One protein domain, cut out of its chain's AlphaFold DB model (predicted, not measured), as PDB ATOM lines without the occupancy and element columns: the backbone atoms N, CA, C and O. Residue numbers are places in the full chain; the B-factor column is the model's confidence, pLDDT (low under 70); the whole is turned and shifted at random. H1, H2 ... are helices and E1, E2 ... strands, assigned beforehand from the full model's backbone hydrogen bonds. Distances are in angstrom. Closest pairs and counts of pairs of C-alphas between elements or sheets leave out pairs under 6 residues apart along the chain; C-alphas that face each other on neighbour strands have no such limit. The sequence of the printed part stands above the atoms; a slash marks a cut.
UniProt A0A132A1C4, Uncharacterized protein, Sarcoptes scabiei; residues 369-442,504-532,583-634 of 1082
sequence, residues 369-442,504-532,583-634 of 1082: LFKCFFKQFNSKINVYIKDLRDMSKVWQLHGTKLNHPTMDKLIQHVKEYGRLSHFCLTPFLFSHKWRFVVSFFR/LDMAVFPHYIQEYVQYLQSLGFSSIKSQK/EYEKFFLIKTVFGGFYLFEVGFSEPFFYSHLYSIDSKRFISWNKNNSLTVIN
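What this domain is: This is residues 369 to 442, 504 to 532 and 583 to 634 of the 1082 residues of an uncharacterized protein of Sarcoptes scabiei (UniProt A0A132A1C4). A twisted sheet of five strands forms a slab, with the helix H4 along one face and, over the other face, H2 and the last residues of the long helix H1. The first part of H1, residues 369 to 383, sticks out free; H3 lies beyond one end of the sheet, and the short H5 only grazes it near the end of E5. The printed part has 155 residues, with five named helices and five named strands in the order H1 H2 E1 H3 H4 E2 E3 E4 E5 H5. The sheet's order is E1 E5 E4 E3 E2, all antiparallel, and the class is mixed, helices and strands. The whole is loose, with a radius of gyration of the C-alphas of 19.4 A and spans of 64 by 43 by 30 A.

Where its parts are: The sheet holds E1, residues 419 to 427, 24.6 A long; E5, 608 to 617, 29.3 A; E4, 596 to 605, 28.3 A; E3, 587 to 593, 20.2 A; and E2, 526 to 528. H1, residues 369 to 396, is 40.3 A long and begins with C-alpha 369 at (80.103, -53.653, -10.237). H2 is residues 407 to 417, H3 residues 432 to 442, and H4 residues 504 to 522, 27.5 A long. H5, residues 629 to 634, ends with C-alpha 634 at (75.871, -34.541, 30.446).

How they stand to each other: E3, E4 and E5 form a meander, each strand the antiparallel neighbour of the one before, in two hairpins: N 600 and O 589 are 2.8 A apart, N 612 and O 601 2.8 A. The edge strand E1 pairs with E5, N 421 and O 613 at 2.8 A; the edge strand E2 pairs with E3, N 526 and O 590 at 2.8 A. There are three layers, helices on both faces: H1 and H2 on one, H4 on the other. H4 runs along the strands, at 4 degrees to E3 on the local plane and a height of 8.4 A. H2 runs across them at a height of 9.8 A; its closest C-alphas to E5 are Lys 415 and Tyr 614, 7.2 A. H1 and H2 only just touch, with 3 pairs of C-alphas within 8 A, the closest Met 391 and Leu 410 at 6.6 A, made by residues 387 to 391 of H1 alone. H3 is not on the sheet. Every O i to N i+4 pair is within hydrogen-bond range in H1, H2 and H5, against 5 of 7 in H3 and 13 of 15 in H4.

The domain as a whole: The C-alphas farthest apart, Lys 371 and Arg 442, are 66.2 A apart. Residues 443 to 503 and 533 to 582 are not printed; the C-alphas across these cuts are 22.1 A and 12.4 A apart. The link from E5 to H5 is long. Mean pLDDT of the printed part is 70.3, with 80 residues under 70, among them 369 to 409 and 618 to 631.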
ATOM      1  N   LEU A 369      80.704 -54.699 -11.086       55.16
ATOM      2  CA  LEU A 369      80.103 -53.653 -10.237       55.16
ATOM      3  C   LEU A 369      80.535 -53.777  -8.767       55.16
ATOM      4  O   LEU A 369      80.730 -52.782  -8.070       55.16
ATOM      5  N   PHE A 370      80.754 -55.010  -8.313       56.53
ATOM      6  CA  PHE A 370      81.180 -55.341  -6.966       56.53
ATOM      7  C   PHE A 370      82.573 -54.787  -6.613       56.53
ATOM      8  O   PHE A 370      82.749 -54.141  -5.577       56.53
ATOM      9  N   LYS A 371      83.558 -54.956  -7.505       59.12
ATOM     10  CA  LYS A 371      84.920 -54.428  -7.312       59.12
ATOM     11  C   LYS A 371      84.951 -52.903  -7.373       59.12
ATOM     12  O   LYS A 371      85.736 -52.285  -6.652       59.12
ATOM     13  N   CYS A 372      84.091 -52.299  -8.193       57.06
ATOM     14  CA  CYS A 372      83.942 -50.847  -8.266       57.06
ATOM     15  C   CYS A 372      83.418 -50.281  -6.933       57.06
ATOM     16  O   CYS A 372      84.048 -49.395  -6.350       57.06
ATOM     17  N   PHE A 373      82.340 -50.858  -6.383       57.22
ATOM     18  CA  PHE A 373      81.791 -50.419  -5.095       57.22
ATOM     19  C   PHE A 373      82.756 -50.636  -3.938       57.22
ATOM     20  O   PHE A 373      82.916 -49.734  -3.120       57.22
ATOM     21  N   PHE A 374      83.470 -51.761  -3.906       60.06
ATOM     22  CA  PHE A 374      84.485 -52.014  -2.884       60.06
ATOM     23  C   PHE A 374      85.640 -50.997  -2.932       60.06
ATOM     24  O   PHE A 374      86.075 -50.491  -1.897       60.06
ATOM     25  N   LYS A 375      86.119 -50.635  -4.130       62.91
ATOM     26  CA  LYS A 375      87.175 -49.621  -4.292       62.91
ATOM     27  C   LYS A 375      86.712 -48.226  -3.871       62.91
ATOM     28  O   LYS A 375      87.452 -47.543  -3.163       62.91
ATOM     29  N   GLN A 376      85.507 -47.815  -4.271       58.75
ATOM     30  CA  GLN A 376      84.925 -46.527  -3.872       58.75
ATOM     31  C   GLN A 376      84.678 -46.451  -2.361       58.75
ATOM     32  O   GLN A 376      84.910 -45.415  -1.737       58.75
ATOM     33  N   PHE A 377      84.235 -47.557  -1.773       58.03
ATOM     34  CA  PHE A 377      84.026 -47.694  -0.340       58.03
ATOM     35  C   PHE A 377      85.347 -47.528   0.422       58.03
ATOM     36  O   PHE A 377      85.465 -46.636   1.261       58.03
ATOM     37  N   ASN A 378      86.385 -48.285   0.056       58.53
ATOM     38  CA  ASN A 378      87.685 -48.210   0.727       58.53
ATOM     39  C   ASN A 378      88.373 -46.849   0.571       58.53
ATOM     40  O   ASN A 378      88.979 -46.361   1.526       58.53
ATOM     41  N   SER A 379      88.299 -46.215  -0.602       58.91
ATOM     42  CA  SER A 379      88.962 -44.925  -0.820       58.91
ATOM     43  C   SER A 379      88.340 -43.814   0.029       58.91
ATOM     44  O   SER A 379      89.066 -43.085   0.706       58.91
ATOM     45  N   LYS A 380      87.007 -43.724   0.072       57.06
ATOM     46  CA  LYS A 380      86.293 -42.701   0.848       57.06
ATOM     47  C   LYS A 380      86.346 -42.946   2.351       57.06
ATOM     48  O   LYS A 380      86.519 -42.001   3.116       57.06
ATOM     49  N   ILE A 381      86.263 -44.202   2.785       59.69
ATOM     50  CA  ILE A 381      86.327 -44.551   4.209       59.69
ATOM     51  C   ILE A 381      87.711 -44.289   4.787       59.69
ATOM     52  O   ILE A 381      87.814 -43.800   5.908       59.69
ATOM     53  N   ASN A 382      88.780 -44.565   4.042       57.00
ATOM     54  CA  ASN A 382      90.132 -44.294   4.527       57.00
ATOM     55  C   ASN A 382      90.385 -42.791   4.717       57.00
ATOM     56  O   ASN A 382      91.061 -42.407   5.673       57.00
ATOM     57  N   VAL A 383      89.810 -41.949   3.852       63.41
ATOM     58  CA  VAL A 383      89.828 -40.487   4.022       63.41
ATOM     59  C   VAL A 383      89.017 -40.092   5.259       63.41
ATOM     60  O   VAL A 383      89.564 -39.460   6.156       63.41
ATOM     61  N   TYR A 384      87.783 -40.584   5.391       61.81
ATOM     62  CA  TYR A 384      86.924 -40.333   6.554       61.81
ATOM     63  C   TYR A 384      87.572 -40.733   7.894       61.81
ATOM     64  O   TYR A 384      87.565 -39.971   8.859       61.81
ATOM     65  N   ILE A 385      88.197 -41.912   7.954       62.22
ATOM     66  CA  ILE A 385      88.904 -42.417   9.140       62.22
ATOM     67  C   ILE A 385      90.104 -41.537   9.486       62.22
ATOM     68  O   ILE A 385      90.377 -41.286  10.662       62.22
ATOM     69  N   LYS A 386      90.847 -41.084   8.473       65.56
ATOM     70  CA  LYS A 386      91.974 -40.175   8.667       65.56
ATOM     71  C   LYS A 386      91.496 -38.841   9.247       65.56
ATOM     72  O   LYS A 386      92.069 -38.390  10.239       65.56
ATOM     73  N   ASP A 387      90.420 -38.285   8.699       65.38
ATOM     74  CA  ASP A 387      89.852 -37.009   9.136       65.38
ATOM     75  C   ASP A 387      89.326 -37.101  10.579       65.38
ATOM     76  O   ASP A 387      89.662 -36.267  11.420       65.38
ATOM     77  N   LEU A 388      88.602 -38.172  10.929       65.06
ATOM     78  CA  LEU A 388      88.133 -38.415  12.301       65.06
ATOM     79  C   LEU A 388      89.271 -38.591  13.316       65.06
ATOM     80  O   LEU A 388      89.148 -38.154  14.465       65.06
ATOM     81  N   ARG A 389      90.395 -39.203  12.924       66.12
ATOM     82  CA  ARG A 389      91.580 -39.290  13.793       66.12
ATOM     83  C   ARG A 389      92.177 -37.915  14.052       66.12
ATOM     84  O   ARG A 389      92.539 -37.628  15.191       66.12
ATOM     85  N   ASP A 390      92.256 -37.059  13.041       66.44
ATOM     86  CA  ASP A 390      92.764 -35.698  13.214       66.44
ATOM     87  C   ASP A 390      91.819 -34.838  14.072       66.44
ATOM     88  O   ASP A 390      92.292 -34.111  14.948       66.44
ATOM     89  N   MET A 391      90.498 -35.012  13.936       66.81
ATOM     90  CA  MET A 391      89.498 -34.418  14.837       66.81
ATOM     91  C   MET A 391      89.664 -34.894  16.291       66.81
ATOM     92  O   MET A 391      89.628 -34.084  17.220       66.81
ATOM     93  N   SER A 392      89.899 -36.196  16.502       66.00
ATOM     94  CA  SER A 392      90.067 -36.771  17.846       66.00
ATOM     95  C   SER A 392      91.288 -36.210  18.583       66.00
ATOM     96  O   SER A 392      91.216 -35.969  19.786       66.00
ATOM     97  N   LYS A 393      92.381 -35.910  17.866       68.56
ATOM     98  CA  LYS A 393      93.576 -35.273  18.447       68.56
ATOM     99  C   LYS A 393      93.260 -33.876  18.982       68.56
ATOM    100  O   LYS A 393      93.753 -33.508  20.039       68.56
ATOM    101  N   VAL A 394      92.429 -33.100  18.282       67.31
ATOM    102  CA  VAL A 394      92.025 -31.755  18.732       67.31
ATOM    103  C   VAL A 394      91.078 -31.815  19.922       67.31
ATOM    104  O   VAL A 394      91.219 -31.020  20.851       67.31
ATOM    105  N   TRP A 395      90.164 -32.784  19.934       67.44
ATOM    106  CA  TRP A 395      89.289 -33.021  21.079       67.44
ATOM    107  C   TRP A 395      90.077 -33.424  22.339       67.44
ATOM    108  O   TRP A 395      89.874 -32.828  23.395       67.44
ATOM    109  N   GLN A 396      91.048 -34.338  22.216       67.06
ATOM    110  CA  GLN A 396      91.919 -34.774  23.322       67.06
ATOM    111  C   GLN A 396      92.787 -33.650  23.903       67.06
ATOM    112  O   GLN A 396      93.186 -33.711  25.063       67.06
ATOM    113  N   LEU A 397      93.076 -32.609  23.120       62.06
ATOM    114  CA  LEU A 397      93.841 -31.458  23.590       62.06
ATOM    115  C   LEU A 397      93.026 -30.518  24.492       62.06
ATOM    116  O   LEU A 397      93.604 -29.547  24.979       62.06
ATOM    117  N   HIS A 398      91.724 -30.770  24.712       61.03
ATOM    118  CA  HIS A 398      90.847 -29.992  25.599       61.03
ATOM    119  C   HIS A 398      91.050 -28.467  25.468       61.03
ATOM    120  O   HIS A 398      91.161 -27.744  26.451       61.03
ATOM    121  N   GLY A 399      91.173 -27.963  24.233       57.59
ATOM    122  CA  GLY A 399      91.318 -26.523  23.970       57.59
ATOM    123  C   GLY A 399      92.690 -25.899  24.279       57.59
ATOM    124  O   GLY A 399      92.853 -24.698  24.100       57.59
ATOM    125  N   THR A 400      93.713 -26.669  24.666       51.31
ATOM    126  CA  THR A 400      95.030 -26.117  25.065       51.31
ATOM    127  C   THR A 400      95.911 -25.629  23.899       51.31
ATOM    128  O   THR A 400      96.871 -24.892  24.122       51.31
ATOM    129  N   LYS A 401      95.594 -25.980  22.639       54.84
ATOM    130  CA  LYS A 401      96.283 -25.490  21.420       54.84
ATOM    131  C   LYS A 401      95.293 -25.207  20.278       54.84
ATOM    132  O   LYS A 401      95.146 -26.004  19.357       54.84
ATOM    133  N   LEU A 402      94.624 -24.052  20.321       55.44
ATOM    134  CA  LEU A 402      93.562 -23.653  19.373       55.44
ATOM    135  C   LEU A 402      94.051 -23.198  17.978       55.44
ATOM    136  O   LEU A 402      93.238 -23.011  17.079       55.44
ATOM    137  N   ASN A 403      95.365 -23.073  17.756       57.66
ATOM    138  CA  ASN A 403      95.953 -22.618  16.485       57.66
ATOM    139  C   ASN A 403      96.689 -23.757  15.756       57.66
ATOM    140  O   ASN A 403      97.886 -23.666  15.480       57.66
ATOM    141  N   HIS A 404      95.994 -24.863  15.479       57.72
ATOM    142  CA  HIS A 404      96.561 -25.966  14.698       57.72
ATOM    143  C   HIS A 404      96.534 -25.625  13.190       57.72
ATOM    144  O   HIS A 404      95.520 -25.116  12.707       57.72
ATOM    145  N   PRO A 405      97.579 -25.936  12.396       57.84
ATOM    146  CA  PRO A 405      97.634 -25.614  10.961       57.84
ATOM    147  C   PRO A 405      96.543 -26.279  10.100       57.84
ATOM    148  O   PRO A 405      96.398 -25.950   8.929       57.84
ATOM    149  N   THR A 406      95.759 -27.204  10.663       62.38
ATOM    150  CA  THR A 406      94.643 -27.885   9.985       62.38
ATOM    151  C   THR A 406      93.258 -27.396  10.421       62.38
ATOM    152  O   THR A 406      92.272 -27.994  10.002       62.38
ATOM    153  N   MET A 407      93.139 -26.323  11.216       67.88
ATOM    154  CA  MET A 407      91.840 -25.864  11.747       67.88
ATOM    155  C   MET A 407      90.802 -25.548  10.668       67.88
ATOM    156  O   MET A 407      89.644 -25.916  10.831       67.88
ATOM    157  N   ASP A 408      91.203 -24.971   9.534       69.69
ATOM    158  CA  ASP A 408      90.275 -24.703   8.425       69.69
ATOM    159  C   ASP A 408      89.704 -25.999   7.819       69.69
ATOM    160  O   ASP A 408      88.531 -26.045   7.450       69.69
ATOM    161  N   LYS A 409      90.504 -27.078   7.774       68.44
ATOM    162  CA  LYS A 409      90.033 -28.410   7.360       68.44
ATOM    163  C   LYS A 409      89.089 -28.997   8.401       68.44
ATOM    164  O   LYS A 409      88.054 -29.530   8.039       68.44
ATOM    165  N   LEU A 410      89.402 -28.845   9.689       70.56
ATOM    166  CA  LEU A 410      88.537 -29.317  10.775       70.56
ATOM    167  C   LEU A 410      87.180 -28.604  10.754       70.56
ATOM    168  O   LEU A 410      86.163 -29.272  10.836       70.56
ATOM    169  N   ILE A 411      87.134 -27.283  10.567       74.69
ATOM    170  CA  ILE A 411      85.872 -26.533  10.440       74.69
ATOM    171  C   ILE A 411      85.042 -27.069   9.270       74.69
ATOM    172  O   ILE A 411      83.843 -27.294   9.423       74.69
ATOM    173  N   GLN A 412      85.669 -27.315   8.116       74.56
ATOM    174  CA  GLN A 412      84.981 -27.899   6.967       74.56
ATOM    175  C   GLN A 412      84.456 -29.309   7.279       74.56
ATOM    176  O   GLN A 412      83.281 -29.583   7.055       74.56
ATOM    177  N   HIS A 413      85.276 -30.165   7.884       70.31
ATOM    178  CA  HIS A 413      84.872 -31.513   8.282       70.31
ATOM    179  C   HIS A 413      83.767 -31.513   9.340       70.31
ATOM    180  O   HIS A 413      82.894 -32.371   9.315       70.31
ATOM    181  N   VAL A 414      83.740 -30.543  10.254       72.00
ATOM    182  CA  VAL A 414      82.649 -30.416  11.228       72.00
ATOM    183  C   VAL A 414      81.348 -29.999  10.564       72.00
ATOM    184  O   VAL A 414      80.294 -30.477  10.962       72.00
ATOM    185  N   LYS A 415      81.401 -29.158   9.534       74.88
ATOM    186  CA  LYS A 415      80.207 -28.823   8.753       74.88
ATOM    187  C   LYS A 415      79.715 -30.000   7.911       74.88
ATOM    188  O   LYS A 415      78.513 -30.158   7.750       74.88
ATOM    189  N   GLU A 416      80.631 -30.815   7.389       71.19
ATOM    190  CA  GLU A 416      80.303 -31.994   6.576       71.19
ATOM    191  C   GLU A 416      79.790 -33.172   7.425       71.19
ATOM    192  O   GLU A 416      78.858 -33.862   7.020       71.19
ATOM    193  N   TYR A 417      80.374 -33.405   8.605       68.50
ATOM    194  CA  TYR A 417      80.097 -34.586   9.435       68.50
ATOM    195  C   TYR A 417      79.339 -34.294  10.734       68.50
ATOM    196  O   TYR A 417      78.856 -35.227  11.382       68.50
ATOM    197  N   GLY A 418      79.276 -33.039  11.168       72.19
ATOM    198  CA  GLY A 418      78.600 -32.632  12.395       72.19
ATOM    199  C   GLY A 418      77.102 -32.450  12.207       72.19
ATOM    200  O   GLY A 418      76.606 -32.214  11.107       72.19
ATOM    201  N   ARG A 419      76.357 -32.573  13.308       80.94
ATOM    202  CA  ARG A 419      74.922 -32.283  13.314       80.94
ATOM    203  C   ARG A 419      74.727 -30.793  13.566       80.94
ATOM    204  O   ARG A 419      75.248 -30.276  14.551       80.94
ATOM    205  N   LEU A 420      73.962 -30.117  12.712       84.06
ATOM    206  CA  LEU A 420      73.454 -28.781  13.015       84.06
ATOM    207  C   LEU A 420      72.364 -28.917  14.087       84.06
ATOM    208  O   LEU A 420      71.293 -29.458  13.814       84.06
ATOM    209  N   SER A 421      72.667 -28.475  15.305       83.12
ATOM    210  CA  SER A 421      71.798 -28.655  16.475       83.12
ATOM    211  C   SER A 421      70.925 -27.433  16.746       83.12
ATOM    212  O   SER A 421      69.781 -27.591  17.159       83.12
ATOM    213  N   HIS A 422      71.407 -26.225  16.443       85.69
ATOM    214  CA  HIS A 422      70.609 -25.001  16.542       85.69
ATOM    215  C   HIS A 422      71.042 -23.972  15.496       85.69
ATOM    216  O   HIS A 422      72.233 -23.847  15.205       85.69
ATOM    217  N   PHE A 423      70.086 -23.212  14.961       88.25
ATOM    218  CA  PHE A 423      70.360 -22.047  14.126       88.25
ATOM    219  C   PHE A 423      69.451 -20.883  14.528       88.25
ATOM    220  O   PHE A 423      68.272 -21.088  14.811       88.25
ATOM    221  N   CYS A 424      69.986 -19.664  14.544       86.00
ATOM    222  CA  CYS A 424      69.219 -18.458  14.841       86.00
ATOM    223  C   CYS A 424      69.598 -17.339  13.865       86.00
ATOM    224  O   CYS A 424      70.769 -17.181  13.522       86.00
ATOM    225  N   LEU A 425      68.595 -16.585  13.410       86.75
ATOM    226  CA  LEU A 425      68.722 -15.484  12.458       86.75
ATOM    227  C   LEU A 425      68.054 -14.236  13.037       86.75
ATOM    228  O   LEU A 425      66.875 -14.268  13.385       86.75
ATOM    229  N   THR A 426      68.786 -13.129  13.109       83.88
ATOM    230  CA  THR A 426      68.303 -11.872  13.700       83.88
ATOM    231  C   THR A 426      68.613 -10.694  12.786       83.88
ATOM    232  O   THR A 426      69.781 -10.522  12.424       83.88
ATOM    233  N   PRO A 427      67.625  -9.873  12.384       82.62
ATOM    234  CA  PRO A 427      67.901  -8.740  11.514       82.62
ATOM    235  C   PRO A 427      68.699  -7.683  12.263       82.62
ATOM    236  O   PRO A 427      68.424  -7.386  13.427       82.62
ATOM    237  N   PHE A 428      69.673  -7.094  11.579       82.69
ATOM    238  CA  PHE A 428      70.426  -5.986  12.136       82.69
ATOM    239  C   PHE A 428      69.819  -4.663  11.703       82.69
ATOM    240  O   PHE A 428      70.014  -4.216  10.573       82.69
ATOM    241  N   LEU A 429      69.120  -4.004  12.621       78.31
ATOM    242  CA  LEU A 429      68.386  -2.774  12.323       78.31
ATOM    243  C   LEU A 429      69.299  -1.600  11.936       78.31
ATOM    244  O   LEU A 429      68.814  -0.620  11.375       78.31
ATOM    245  N   PHE A 430      70.607  -1.670  12.231       77.44
ATOM    246  CA  PHE A 430      71.564  -0.660  11.771       77.44
ATOM    247  C   PHE A 430      71.920  -0.786  10.283       77.44
ATOM    248  O   PHE A 430      72.351   0.210   9.712       77.44
ATOM    249  N   SER A 431      71.674  -1.944   9.653       73.06
ATOM    250  CA  SER A 431      72.007  -2.177   8.245       73.06
ATOM    251  C   SER A 431      71.226  -1.244   7.322       73.06
ATOM    252  O   SER A 431      69.992  -1.169   7.370       73.06
ATOM    253  N   HIS A 432      71.948  -0.579   6.424       66.19
ATOM    254  CA  HIS A 432      71.357   0.382   5.500       66.19
ATOM    255  C   HIS A 432      70.382  -0.255   4.508       66.19
ATOM    256  O   HIS A 432      69.338   0.333   4.234       66.19
ATOM    257  N   LYS A 433      70.624  -1.490   4.042       65.94
ATOM    258  CA  LYS A 433      69.662  -2.192   3.172       65.94
ATOM    259  C   LYS A 433      68.382  -2.577   3.896       65.94
ATOM    260  O   LYS A 433      67.315  -2.483   3.299       65.94
ATOM    261  N   TRP A 434      68.462  -2.971   5.169       71.81
ATOM    262  CA  TRP A 434      67.255  -3.230   5.956       71.81
ATOM    263  C   TRP A 434      66.432  -1.947   6.102       71.81
ATOM    264  O   TRP A 434      65.246  -1.945   5.791       71.81
ATOM    265  N   ARG A 435      67.074  -0.831   6.463       70.69
ATOM    266  CA  ARG A 435      66.397   0.470   6.581       70.69
ATOM    267  C   ARG A 435      65.845   0.987   5.264       70.69
ATOM    268  O   ARG A 435      64.771   1.567   5.263       70.69
ATOM    269  N   PHE A 436      66.542   0.746   4.158       65.00
ATOM    270  CA  PHE A 436      66.054   1.070   2.821       65.00
ATOM    271  C   PHE A 436      64.822   0.238   2.454       65.00
ATOM    272  O   PHE A 436      63.866   0.763   1.903       65.00
ATOM    273  N   VAL A 437      64.801  -1.057   2.784       64.00
ATOM    274  CA  VAL A 437      63.616  -1.899   2.564       64.00
ATOM    275  C   VAL A 437      62.455  -1.445   3.450       64.00
ATOM    276  O   VAL A 437      61.322  -1.389   2.983       64.00
ATOM    277  N   VAL A 438      62.722  -1.095   4.709       63.59
ATOM    278  CA  VAL A 438      61.686  -0.671   5.658       63.59
ATOM    279  C   VAL A 438      61.182   0.746   5.395       63.59
ATOM    280  O   VAL A 438      59.995   1.003   5.595       63.59
ATOM    281  N   SER A 439      62.005   1.647   4.850       58.53
ATOM    282  CA  SER A 439      61.559   2.989   4.465       58.53
ATOM    283  C   SER A 439      60.464   2.965   3.397       58.53
ATOM    284  O   SER A 439      59.549   3.781   3.471       58.53
ATOM    285  N   PHE A 440      60.446   1.974   2.496       54.31
ATOM    286  CA  PHE A 440      59.325   1.783   1.559       54.31
ATOM    287  C   PHE A 440      57.983   1.519   2.247       54.31
ATOM    288  O   PHE A 440      56.937   1.817   1.678       54.31
ATOM    289  N   PHE A 441      57.992   0.957   3.456       50.56
ATOM    290  CA  PHE A 441      56.778   0.704   4.233       50.56
ATOM    291  C   PHE A 441      56.408   1.873   5.160       50.56
ATOM    292  O   PHE A 441      55.337   1.850   5.762       50.56
ATOM    293  N   ARG A 442      57.268   2.893   5.285       48.88
ATOM    294  CA  ARG A 442      56.993   4.119   6.055       48.88
ATOM    295  C   ARG A 442      56.245   5.163   5.247       48.88
ATOM    296  O   ARG A 442      55.322   5.778   5.773       48.88
ATOM    297  N   LEU A 504      79.436   3.285   8.191       59.12
ATOM    298  CA  LEU A 504      78.759   2.996   9.464       59.12
ATOM    299  C   LEU A 504      78.640   1.487   9.671       59.12
ATOM    300  O   LEU A 504      79.021   0.973  10.722       59.12
ATOM    301  N   ASP A 505      78.196   0.788   8.633       63.69
ATOM    302  CA  ASP A 505      78.160  -0.669   8.577       63.69
ATOM    303  C   ASP A 505      79.548  -1.262   8.909       63.69
ATOM    304  O   ASP A 505      79.682  -2.089   9.814       63.69
ATOM    305  N   MET A 506      80.621  -0.748   8.300       62.06
ATOM    306  CA  MET A 506      81.995  -1.211   8.556       62.06
ATOM    307  C   MET A 506      82.512  -0.977   9.988       62.06
ATOM    308  O   MET A 506      83.413  -1.698  10.415       62.06
ATOM    309  N   ALA A 507      81.975  -0.012  10.740       66.88
ATOM    310  CA  ALA A 507      82.398   0.269  12.118       66.88
ATOM    311  C   ALA A 507      81.541  -0.458  13.168       66.88
ATOM    312  O   ALA A 507      82.065  -0.977  14.157       66.88
ATOM    313  N   VAL A 508      80.224  -0.524  12.955       75.38
ATOM    314  CA  VAL A 508      79.283  -1.090  13.929       75.38
ATOM    315  C   VAL A 508      79.260  -2.624  13.856       75.38
ATOM    316  O   VAL A 508      79.111  -3.272  14.895       75.38
ATOM    317  N   PHE A 509      79.459  -3.229  12.674       74.38
ATOM    318  CA  PHE A 509      79.454  -4.692  12.531       74.38
ATOM    319  C   PHE A 509      80.583  -5.399  13.304       74.38
ATOM    320  O   PHE A 509      80.273  -6.341  14.040       74.38
ATOM    321  N   PRO A 510      81.867  -4.986  13.220       75.94
ATOM    322  CA  PRO A 510      82.933  -5.647  13.973       75.94
ATOM    323  C   PRO A 510      82.758  -5.500  15.485       75.94
ATOM    324  O   PRO A 510      83.042  -6.440  16.224       75.94
ATOM    325  N   HIS A 511      82.248  -4.350  15.943       82.44
ATOM    326  CA  HIS A 511      81.976  -4.110  17.359       82.44
ATOM    327  C   HIS A 511      80.875  -5.041  17.888       82.44
ATOM    328  O   HIS A 511      81.074  -5.705  18.905       82.44
ATOM    329  N   TYR A 512      79.770  -5.175  17.146       85.25
ATOM    330  CA  TYR A 512      78.686  -6.101  17.478       85.25
ATOM    331  C   TYR A 512      79.180  -7.549  17.586       85.25
ATOM    332  O   TYR A 512      78.927  -8.231  18.580       85.25
ATOM    333  N   ILE A 513      79.918  -8.016  16.572       83.12
ATOM    334  CA  ILE A 513      80.439  -9.384  16.557       83.12
ATOM    335  C   ILE A 513      81.415  -9.595  17.713       83.12
ATOM    336  O   ILE A 513      81.356 -10.629  18.369       83.12
ATOM    337  N   GLN A 514      82.294  -8.631  17.993       84.62
ATOM    338  CA  GLN A 514      83.249  -8.734  19.092       84.62
ATOM    339  C   GLN A 514      82.543  -8.877  20.445       84.62
ATOM    340  O   GLN A 514      82.916  -9.756  21.222       84.62
ATOM    341  N   GLU A 515      81.516  -8.070  20.720       84.12
ATOM    342  CA  GLU A 515      80.752  -8.183  21.967       84.12
ATOM    343  C   GLU A 515      79.993  -9.513  22.057       84.12
ATOM    344  O   GLU A 515      79.964 -10.129  23.125       84.12
ATOM    345  N   TYR A 516      79.423 -10.001  20.948       87.12
ATOM    346  CA  TYR A 516      78.734 -11.293  20.940       87.12
ATOM    347  C   TYR A 516      79.708 -12.470  21.098       87.12
ATOM    348  O   TYR A 516      79.430 -13.429  21.812       87.12
ATOM    349  N   VAL A 517      80.894 -12.392  20.495       85.19
ATOM    350  CA  VAL A 517      81.969 -13.374  20.693       85.19
ATOM    351  C   VAL A 517      82.429 -13.379  22.151       85.19
ATOM    352  O   VAL A 517      82.615 -14.456  22.710       85.19
ATOM    353  N   GLN A 518      82.564 -12.213  22.794       85.94
ATOM    354  CA  GLN A 518      82.871 -12.122  24.228       85.94
ATOM    355  C   GLN A 518      81.758 -12.722  25.095       85.94
ATOM    356  O   GLN A 518      82.043 -13.440  26.055       85.94
ATOM    357  N   TYR A 519      80.493 -12.507  24.723       86.69
ATOM    358  CA  TYR A 519      79.371 -13.160  25.387       86.69
ATOM    359  C   TYR A 519      79.481 -14.687  25.305       86.69
ATOM    360  O   TYR A 519      79.435 -15.373  26.324       86.69
ATOM    361  N   LEU A 520      79.724 -15.235  24.115       84.88
ATOM    362  CA  LEU A 520      79.904 -16.676  23.932       84.88
ATOM    363  C   LEU A 520      81.142 -17.206  24.672       84.88
ATOM    364  O   LEU A 520      81.118 -18.318  25.196       84.88
ATOM    365  N   GLN A 521      82.211 -16.412  24.776       85.38
ATOM    366  CA  GLN A 521      83.376 -16.758  25.594       85.38
ATOM    367  C   GLN A 521      83.014 -16.901  27.077       85.38
ATOM    368  O   GLN A 521      83.499 -17.827  27.725       85.38
ATOM    369  N   SER A 522      82.104 -16.069  27.596       82.81
ATOM    370  CA  SER A 522      81.586 -16.220  28.965       82.81
ATOM    371  C   SER A 522      80.793 -17.522  29.174       82.81
ATOM    372  O   SER A 522      80.796 -18.066  30.274       82.81
ATOM    373  N   LEU A 523      80.206 -18.085  28.108       81.06
ATOM    374  CA  LEU A 523      79.542 -19.401  28.112       81.06
ATOM    375  C   LEU A 523      80.532 -20.583  27.974       81.06
ATOM    376  O   LEU A 523      80.123 -21.749  27.903       81.06
ATOM    377  N   GLY A 524      81.839 -20.302  27.930       78.00
ATOM    378  CA  GLY A 524      82.914 -21.295  27.861       78.00
ATOM    379  C   GLY A 524      83.388 -21.642  26.446       78.00
ATOM    380  O   GLY A 524      84.086 -22.641  26.271       78.00
ATOM    381  N   PHE A 525      83.024 -20.860  25.425       83.00
ATOM    382  CA  PHE A 525      83.537 -21.047  24.066       83.00
ATOM    383  C   PHE A 525      84.905 -20.384  23.868       83.00
ATOM    384  O   PHE A 525      85.165 -19.281  24.333       83.00
ATOM    385  N   SER A 526      85.787 -21.027  23.106       80.62
ATOM    386  CA  SER A 526      87.098 -20.484  22.743       80.62
ATOM    387  C   SER A 526      87.123 -20.054  21.276       80.62
ATOM    388  O   SER A 526      86.781 -20.836  20.391       80.62
ATOM    389  N   SER A 527      87.542 -18.818  20.992       77.94
ATOM    390  CA  SER A 527      87.603 -18.284  19.621       77.94
ATOM    391  C   SER A 527      88.746 -18.894  18.806       77.94
ATOM    392  O   SER A 527      89.870 -18.990  19.303       77.94
ATOM    393  N   ILE A 528      88.496 -19.202  17.532       73.62
ATOM    394  CA  ILE A 528      89.490 -19.732  16.589       73.62
ATOM    395  C   ILE A 528      89.800 -18.669  15.546       73.62
ATOM    396  O   ILE A 528      88.900 -18.100  14.930       73.62
ATOM    397  N   LYS A 529      91.087 -18.421  15.307       61.31
ATOM    398  CA  LYS A 529      91.537 -17.539  14.229       61.31
ATOM    399  C   LYS A 529      91.800 -18.387  12.982       61.31
ATOM    400  O   LYS A 529      92.801 -19.097  12.922       61.31
ATOM    401  N   SER A 530      90.898 -18.340  11.999       56.00
ATOM    402  CA  SER A 530      91.123 -18.977  10.691       56.00
ATOM    403  C   SER A 530      92.340 -18.339   9.996       56.00
ATOM    404  O   SER A 530      92.547 -17.128  10.076       56.00
ATOM    405  N   GLN A 531      93.169 -19.124   9.297       48.12
ATOM    406  CA  GLN A 531      94.376 -18.610   8.626       48.12
ATOM    407  C   GLN A 531      94.041 -17.664   7.462       48.12
ATOM    408  O   GLN A 531      94.832 -16.770   7.146       48.12
ATOM    409  N   LYS A 532      92.843 -17.794   6.871       45.94
ATOM    410  CA  LYS A 532      92.341 -16.884   5.826       45.94
ATOM    411  C   LYS A 532      92.238 -15.432   6.313       45.94
ATOM    412  O   LYS A 532      92.536 -14.515   5.553       45.94
ATOM    413  N   GLU A 583      81.626 -10.853   1.026       46.97
ATOM    414  CA  GLU A 583      81.590 -11.862   2.101       46.97
ATOM    415  C   GLU A 583      82.190 -11.266   3.381       46.97
ATOM    416  O   GLU A 583      83.407 -11.159   3.521       46.97
ATOM    417  N   TYR A 584      81.321 -10.867   4.314       61.06
ATOM    418  CA  TYR A 584      81.709 -10.467   5.667       61.06
ATOM    419  C   TYR A 584      82.429 -11.618   6.397       61.06
ATOM    420  O   TYR A 584      82.154 -12.799   6.158       61.06
ATOM    421  N   GLU A 585      83.359 -11.273   7.291       63.81
ATOM    422  CA  GLU A 585      84.189 -12.235   8.026       63.81
ATOM    423  C   GLU A 585      83.327 -13.202   8.866       63.81
ATOM    424  O   GLU A 585      82.439 -12.782   9.609       63.81
ATOM    425  N   LYS A 586      83.577 -14.514   8.734       77.56
ATOM    426  CA  LYS A 586      82.912 -15.570   9.517       77.56
ATOM    427  C   LYS A 586      83.769 -15.921  10.728       77.56
ATOM    428  O   LYS A 586      84.954 -16.221  10.576       77.56
ATOM    429  N   PHE A 587      83.160 -15.944  11.906       78.00
ATOM    430  CA  PHE A 587      83.829 -16.226  13.171       78.00
ATOM    431  C   PHE A 587      83.442 -17.612  13.679       78.00
ATOM    432  O   PHE A 587      82.267 -17.970  13.714       78.00
ATOM    433  N   PHE A 588      84.443 -18.390  14.088       82.31
ATOM    434  CA  PHE A 588      84.260 -19.746  14.595       82.31
ATOM    435  C   PHE A 588      84.743 -19.834  16.041       82.31
ATOM    436  O   PHE A 588      85.858 -19.408  16.357       82.31
ATOM    437  N   LEU A 589      83.928 -20.415  16.918       83.12
ATOM    438  CA  LEU A 589      84.304 -20.734  18.288       83.12
ATOM    439  C   LEU A 589      84.128 -22.229  18.545       83.12
ATOM    440  O   LEU A 589      83.169 -22.827  18.069       83.12
ATOM    441  N   ILE A 590      85.027 -22.834  19.318       82.12
ATOM    442  CA  ILE A 590      84.904 -24.229  19.749       82.12
ATOM    443  C   ILE A 590      84.792 -24.304  21.266       82.12
ATOM    444  O   ILE A 590      85.508 -23.610  21.988       82.12
ATOM    445  N   LYS A 591      83.930 -25.202  21.740       82.94
ATOM    446  CA  LYS A 591      83.875 -25.641  23.135       82.94
ATOM    447  C   LYS A 591      84.060 -27.154  23.185       82.94
ATOM    448  O   LYS A 591      83.364 -27.876  22.478       82.94
ATOM    449  N   THR A 592      85.016 -27.638  23.973       77.38
ATOM    450  CA  THR A 592      85.294 -29.075  24.132       77.38
ATOM    451  C   THR A 592      84.728 -29.572  25.461       77.38
ATOM    452  O   THR A 592      84.929 -28.943  26.495       77.38
ATOM    453  N   VAL A 593      84.013 -30.700  25.432       74.94
ATOM    454  CA  VAL A 593      83.320 -31.288  26.591       74.94
ATOM    455  C   VAL A 593      83.678 -32.773  26.715       74.94
ATOM    456  O   VAL A 593      84.052 -33.429  25.734       74.94
ATOM    457  N   PHE A 594      83.555 -33.333  27.921       63.56
ATOM    458  CA  PHE A 594      83.644 -34.774  28.183       63.56
ATOM    459  C   PHE A 594      82.436 -35.516  27.587       63.56
ATOM    460  O   PHE A 594      81.525 -35.930  28.291       63.56
ATOM    461  N   GLY A 595      82.421 -35.642  26.264       67.62
ATOM    462  CA  GLY A 595      81.298 -36.195  25.503       67.62
ATOM    463  C   GLY A 595      81.300 -35.786  24.032       67.62
ATOM    464  O   GLY A 595      80.621 -36.420  23.234       67.62
ATOM    465  N   GLY A 596      82.113 -34.796  23.649       77.38
ATOM    466  CA  GLY A 596      82.230 -34.324  22.273       77.38
ATOM    467  C   GLY A 596      82.790 -32.906  22.208       77.38
ATOM    468  O   GLY A 596      83.398 -32.417  23.162       77.38
ATOM    469  N   PHE A 597      82.576 -32.215  21.095       81.06
ATOM    470  CA  PHE A 597      82.802 -30.771  21.045       81.06
ATOM    471  C   PHE A 597      81.712 -30.068  20.235       81.06
ATOM    472  O   PHE A 597      81.052 -30.665  19.378       81.06
ATOM    473  N   TYR A 598      81.562 -28.778  20.511       85.56
ATOM    474  CA  TYR A 598      80.655 -27.865  19.834       85.56
ATOM    475  C   TYR A 598      81.443 -26.888  18.983       85.56
ATOM    476  O   TYR A 598      82.454 -26.350  19.438       85.56
ATOM    477  N   LEU A 599      80.963 -26.638  17.771       85.25
ATOM    478  CA  LEU A 599      81.450 -25.577  16.902       85.25
ATOM    479  C   LEU A 599      80.337 -24.550  16.734       85.25
ATOM    480  O   LEU A 599      79.251 -24.871  16.260       85.25
ATOM    481  N   PHE A 600      80.630 -23.312  17.098       86.06
ATOM    482  CA  PHE A 600      79.741 -22.179  16.949       86.06
ATOM    483  C   PHE A 600      80.225 -21.301  15.800       86.06
ATOM    484  O   PHE A 600      81.342 -20.788  15.833       86.06
ATOM    485  N   GLU A 601      79.404 -21.154  14.771       87.69
ATOM    486  CA  GLU A 601      79.656 -20.277  13.634       87.69
ATOM    487  C   GLU A 601      78.781 -19.031  13.756       87.69
ATOM    488  O   GLU A 601      77.557 -19.133  13.805       87.69
ATOM    489  N   VAL A 602      79.413 -17.860  13.756       85.31
ATOM    490  CA  VAL A 602      78.748 -16.555  13.723       85.31
ATOM    491  C   VAL A 602      79.145 -15.841  12.447       85.31
ATOM    492  O   VAL A 602      80.328 -15.755  12.110       85.31
ATOM    493  N   GLY A 603      78.166 -15.292  11.745       81.81
ATOM    494  CA  GLY A 603      78.435 -14.469  10.580       81.81
ATOM    495  C   GLY A 603      77.290 -13.528  10.259       81.81
ATOM    496  O   GLY A 603      76.217 -13.574  10.864       81.81
ATOM    497  N   PHE A 604      77.541 -12.663   9.285       79.75
ATOM    498  CA  PHE A 604      76.538 -11.769   8.733       79.75
ATOM    499  C   PHE A 604      76.158 -12.245   7.333       79.75
ATOM    500  O   PHE A 604      77.013 -12.414   6.463       79.75
ATOM    501  N   SER A 605      74.870 -12.505   7.137       75.50
ATOM    502  CA  SER A 605      74.259 -12.760   5.840       75.50
ATOM    503  C   SER A 605      73.194 -11.701   5.646       75.50
ATOM    504  O   SER A 605      72.065 -11.858   6.101       75.50
ATOM    505  N   GLU A 606      73.577 -10.607   5.004       66.31
ATOM    506  CA  GLU A 606      72.751  -9.416   4.838       66.31
ATOM    507  C   GLU A 606      71.289  -9.747   4.457       66.31
ATOM    508  O   GLU A 606      71.075 -10.478   3.484       66.31
ATOM    509  N   PRO A 607      70.267  -9.249   5.193       69.38
ATOM    510  CA  PRO A 607      70.298  -8.300   6.325       69.38
ATOM    511  C   PRO A 607      70.385  -8.937   7.734       69.38
ATOM    512  O   PRO A 607      70.218  -8.241   8.740       69.38
ATOM    513  N   PHE A 608      70.592 -10.251   7.836       80.62
ATOM    514  CA  PHE A 608      70.514 -11.011   9.085       80.62
ATOM    515  C   PHE A 608      71.895 -11.384   9.638       80.62
ATOM    516  O   PHE A 608      72.772 -11.881   8.931       80.62
ATOM    517  N   PHE A 609      72.066 -11.235  10.947       82.44
ATOM    518  CA  PHE A 609      73.086 -11.972  11.684       82.44
ATOM    519  C   PHE A 609      72.625 -13.401  11.898       82.44
ATOM    520  O   PHE A 609      71.475 -13.625  12.272       82.44
ATOM    521  N   TYR A 610      73.523 -14.354  11.672       86.38
ATOM    522  CA  TYR A 610      73.247 -15.761  11.901       86.38
ATOM    523  C   TYR A 610      74.197 -16.355  12.931       86.38
ATOM    524  O   TYR A 610      75.386 -16.020  12.980       86.38
ATOM    525  N   SER A 611      73.668 -17.294  13.708       87.00
ATOM    526  CA  SER A 611      74.449 -18.210  14.524       87.00
ATOM    527  C   SER A 611      74.074 -19.654  14.198       87.00
ATOM    528  O   SER A 611      72.894 -19.999  14.143       87.00
ATOM    529  N   HIS A 612      75.076 -20.499  13.966       89.00
ATOM    530  CA  HIS A 612      74.913 -21.938  13.768       89.00
ATOM    531  C   HIS A 612      75.719 -22.693  14.823       89.00
ATOM    532  O   HIS A 612      76.926 -22.488  14.957       89.00
ATOM    533  N   LEU A 613      75.060 -23.593  15.546       87.69
ATOM    534  CA  LEU A 613      75.674 -24.489  16.518       87.69
ATOM    535  C   LEU A 613      75.743 -25.898  15.926       87.69
ATOM    536  O   LEU A 613      74.715 -26.550  15.732       87.69
ATOM    537  N   TYR A 614      76.956 -26.375  15.674       86.19
ATOM    538  CA  TYR A 614      77.230 -27.747  15.260       86.19
ATOM    539  C   TYR A 614      77.714 -28.572  16.455       86.19
ATOM    540  O   TYR A 614      78.548 -28.108  17.234       86.19
ATOM    541  N   SER A 615      77.240 -29.811  16.578       85.50
ATOM    542  CA  SER A 615      77.665 -30.750  17.621       85.50
ATOM    543  C   SER A 615      78.210 -32.048  17.030       85.50
ATOM    544  O   SER A 615      77.667 -32.589  16.058       85.50
ATOM    545  N   ILE A 616      79.286 -32.563  17.633       78.94
ATOM    546  CA  ILE A 616      79.856 -33.876  17.311       78.94
ATOM    547  C   ILE A 616      80.046 -34.689  18.586       78.94
ATOM    548  O   ILE A 616      80.835 -34.313  19.453       78.94
ATOM    549  N   ASP A 617      79.361 -35.828  18.646       75.25
ATOM    550  CA  ASP A 617      79.428 -36.774  19.759       75.25
ATOM    551  C   ASP A 617      80.758 -37.538  19.781       75.25
ATOM    552  O   ASP A 617      81.304 -37.918  18.740       75.25
ATOM    553  N   SER A 618      81.222 -37.888  20.982       66.81
ATOM    554  CA  SER A 618      82.462 -38.641  21.203       66.81
ATOM    555  C   SER A 618      82.444 -40.047  20.611       66.81
ATOM    556  O   SER A 618      83.495 -40.555  20.229       66.81
ATOM    557  N   LYS A 619      81.255 -40.645  20.448       64.06
ATOM    558  CA  LYS A 619      81.055 -41.945  19.780       64.06
ATOM    559  C   LYS A 619      81.509 -41.945  18.320       64.06
ATOM    560  O   LYS A 619      81.761 -43.004  17.761       64.06
ATOM    561  N   ARG A 620      81.582 -40.768  17.688       63.19
ATOM    562  CA  ARG A 620      82.067 -40.625  16.309       63.19
ATOM    563  C   ARG A 620      83.596 -40.574  16.234       63.19
ATOM    564  O   ARG A 620      84.139 -40.704  15.142       63.19
ATOM    565  N   PHE A 621      84.308 -40.403  17.354       63.50
ATOM    566  CA  PHE A 621      85.772 -40.443  17.371       63.50
ATOM    567  C   PHE A 621      86.276 -41.872  17.579       63.50
ATOM    568  O   PHE A 621      85.916 -42.550  18.534       63.50
ATOM    569  N   ILE A 622      87.194 -42.284  16.703       50.47
ATOM    570  CA  ILE A 622      87.730 -43.651  16.534       50.47
ATOM    571  C   ILE A 622      88.515 -44.178  17.762       50.47
ATOM    572  O   ILE A 622      89.042 -45.282  17.741       50.47
ATOM    573  N   SER A 623      88.624 -43.412  18.849       48.50
ATOM    574  CA  SER A 623      89.471 -43.739  20.007       48.50
ATOM    575  C   SER A 623      88.758 -43.770  21.362       48.50
ATOM    576  O   SER A 623      89.408 -44.075  22.363       48.50
ATOM    577  N   TRP A 624      87.453 -43.478  21.446       46.97
ATOM    578  CA  TRP A 624      86.768 -43.388  22.741       46.97
ATOM    579  C   TRP A 624      85.939 -44.634  23.081       46.97
ATOM    580  O   TRP A 624      84.715 -44.634  23.022       46.97
ATOM    581  N   ASN A 625      86.619 -45.696  23.523       49.09
ATOM    582  CA  ASN A 625      86.000 -46.968  23.934       49.09
ATOM    583  C   ASN A 625      85.459 -46.995  25.378       49.09
ATOM    584  O   ASN A 625      85.350 -48.054  25.994       49.09
ATOM    585  N   LYS A 626      85.068 -45.847  25.941       50.78
ATOM    586  CA  LYS A 626      84.318 -45.811  27.206       50.78
ATOM    587  C   LYS A 626      82.914 -45.286  26.954       50.78
ATOM    588  O   LYS A 626      82.661 -44.085  27.031       50.78
ATOM    589  N   ASN A 627      81.997 -46.213  26.673       52.59
ATOM    590  CA  ASN A 627      80.555 -45.973  26.682       52.59
ATOM    591  C   ASN A 627      80.081 -45.683  28.115       52.59
ATOM    592  O   ASN A 627      79.450 -46.520  28.753       52.59
ATOM    593  N   ASN A 628      80.368 -44.489  28.629       58.31
ATOM    594  CA  ASN A 628      79.700 -43.989  29.820       58.31
ATOM    595  C   ASN A 628      78.433 -43.270  29.356       58.31
ATOM    596  O   ASN A 628      78.506 -42.132  28.898       58.31
ATOM    597  N   SER A 629      77.271 -43.917  29.470       64.25
ATOM    598  CA  SER A 629      75.960 -43.301  29.194       64.25
ATOM    599  C   SER A 629      75.813 -41.930  29.869       64.25
ATOM    600  O   SER A 629      75.321 -40.992  29.249       64.25
ATOM    601  N   LEU A 630      76.365 -41.786  31.078       67.38
ATOM    602  CA  LEU A 630      76.415 -40.537  31.838       67.38
ATOM    603  C   LEU A 630      77.134 -39.385  31.107       67.38
ATOM    604  O   LEU A 630      76.693 -38.248  31.185       67.38
ATOM    605  N   THR A 631      78.205 -39.657  30.350       69.75
ATOM    606  CA  THR A 631      78.915 -38.610  29.579       69.75
ATOM    607  C   THR A 631      78.112 -38.102  28.386       69.75
ATOM    608  O   THR A 631      78.226 -36.938  28.022       69.75
ATOM    609  N   VAL A 632      77.266 -38.954  27.799       74.44
ATOM    610  CA  VAL A 632      76.373 -38.556  26.702       74.44
ATOM    611  C   VAL A 632      75.215 -37.722  27.240       74.44
ATOM    612  O   VAL A 632      74.858 -36.731  26.619       74.44
ATOM    613  N   ILE A 633      74.663 -38.090  28.399       77.75
ATOM    614  CA  ILE A 633      73.598 -37.317  29.057       77.75
ATOM    615  C   ILE A 633      74.119 -35.927  29.428       77.75
ATOM    616  O   ILE A 633      73.550 -34.944  28.980       77.75
ATOM    617  N   ASN A 634      75.272 -35.835  30.099       78.75
ATOM    618  CA  ASN A 634      75.871 -34.541  30.446       78.75
ATOM    619  C   ASN A 634      76.185 -33.680  29.209       78.75
ATOM    620  O   ASN A 634      76.063 -32.460  29.260       78.75
TER     621      ASN A 634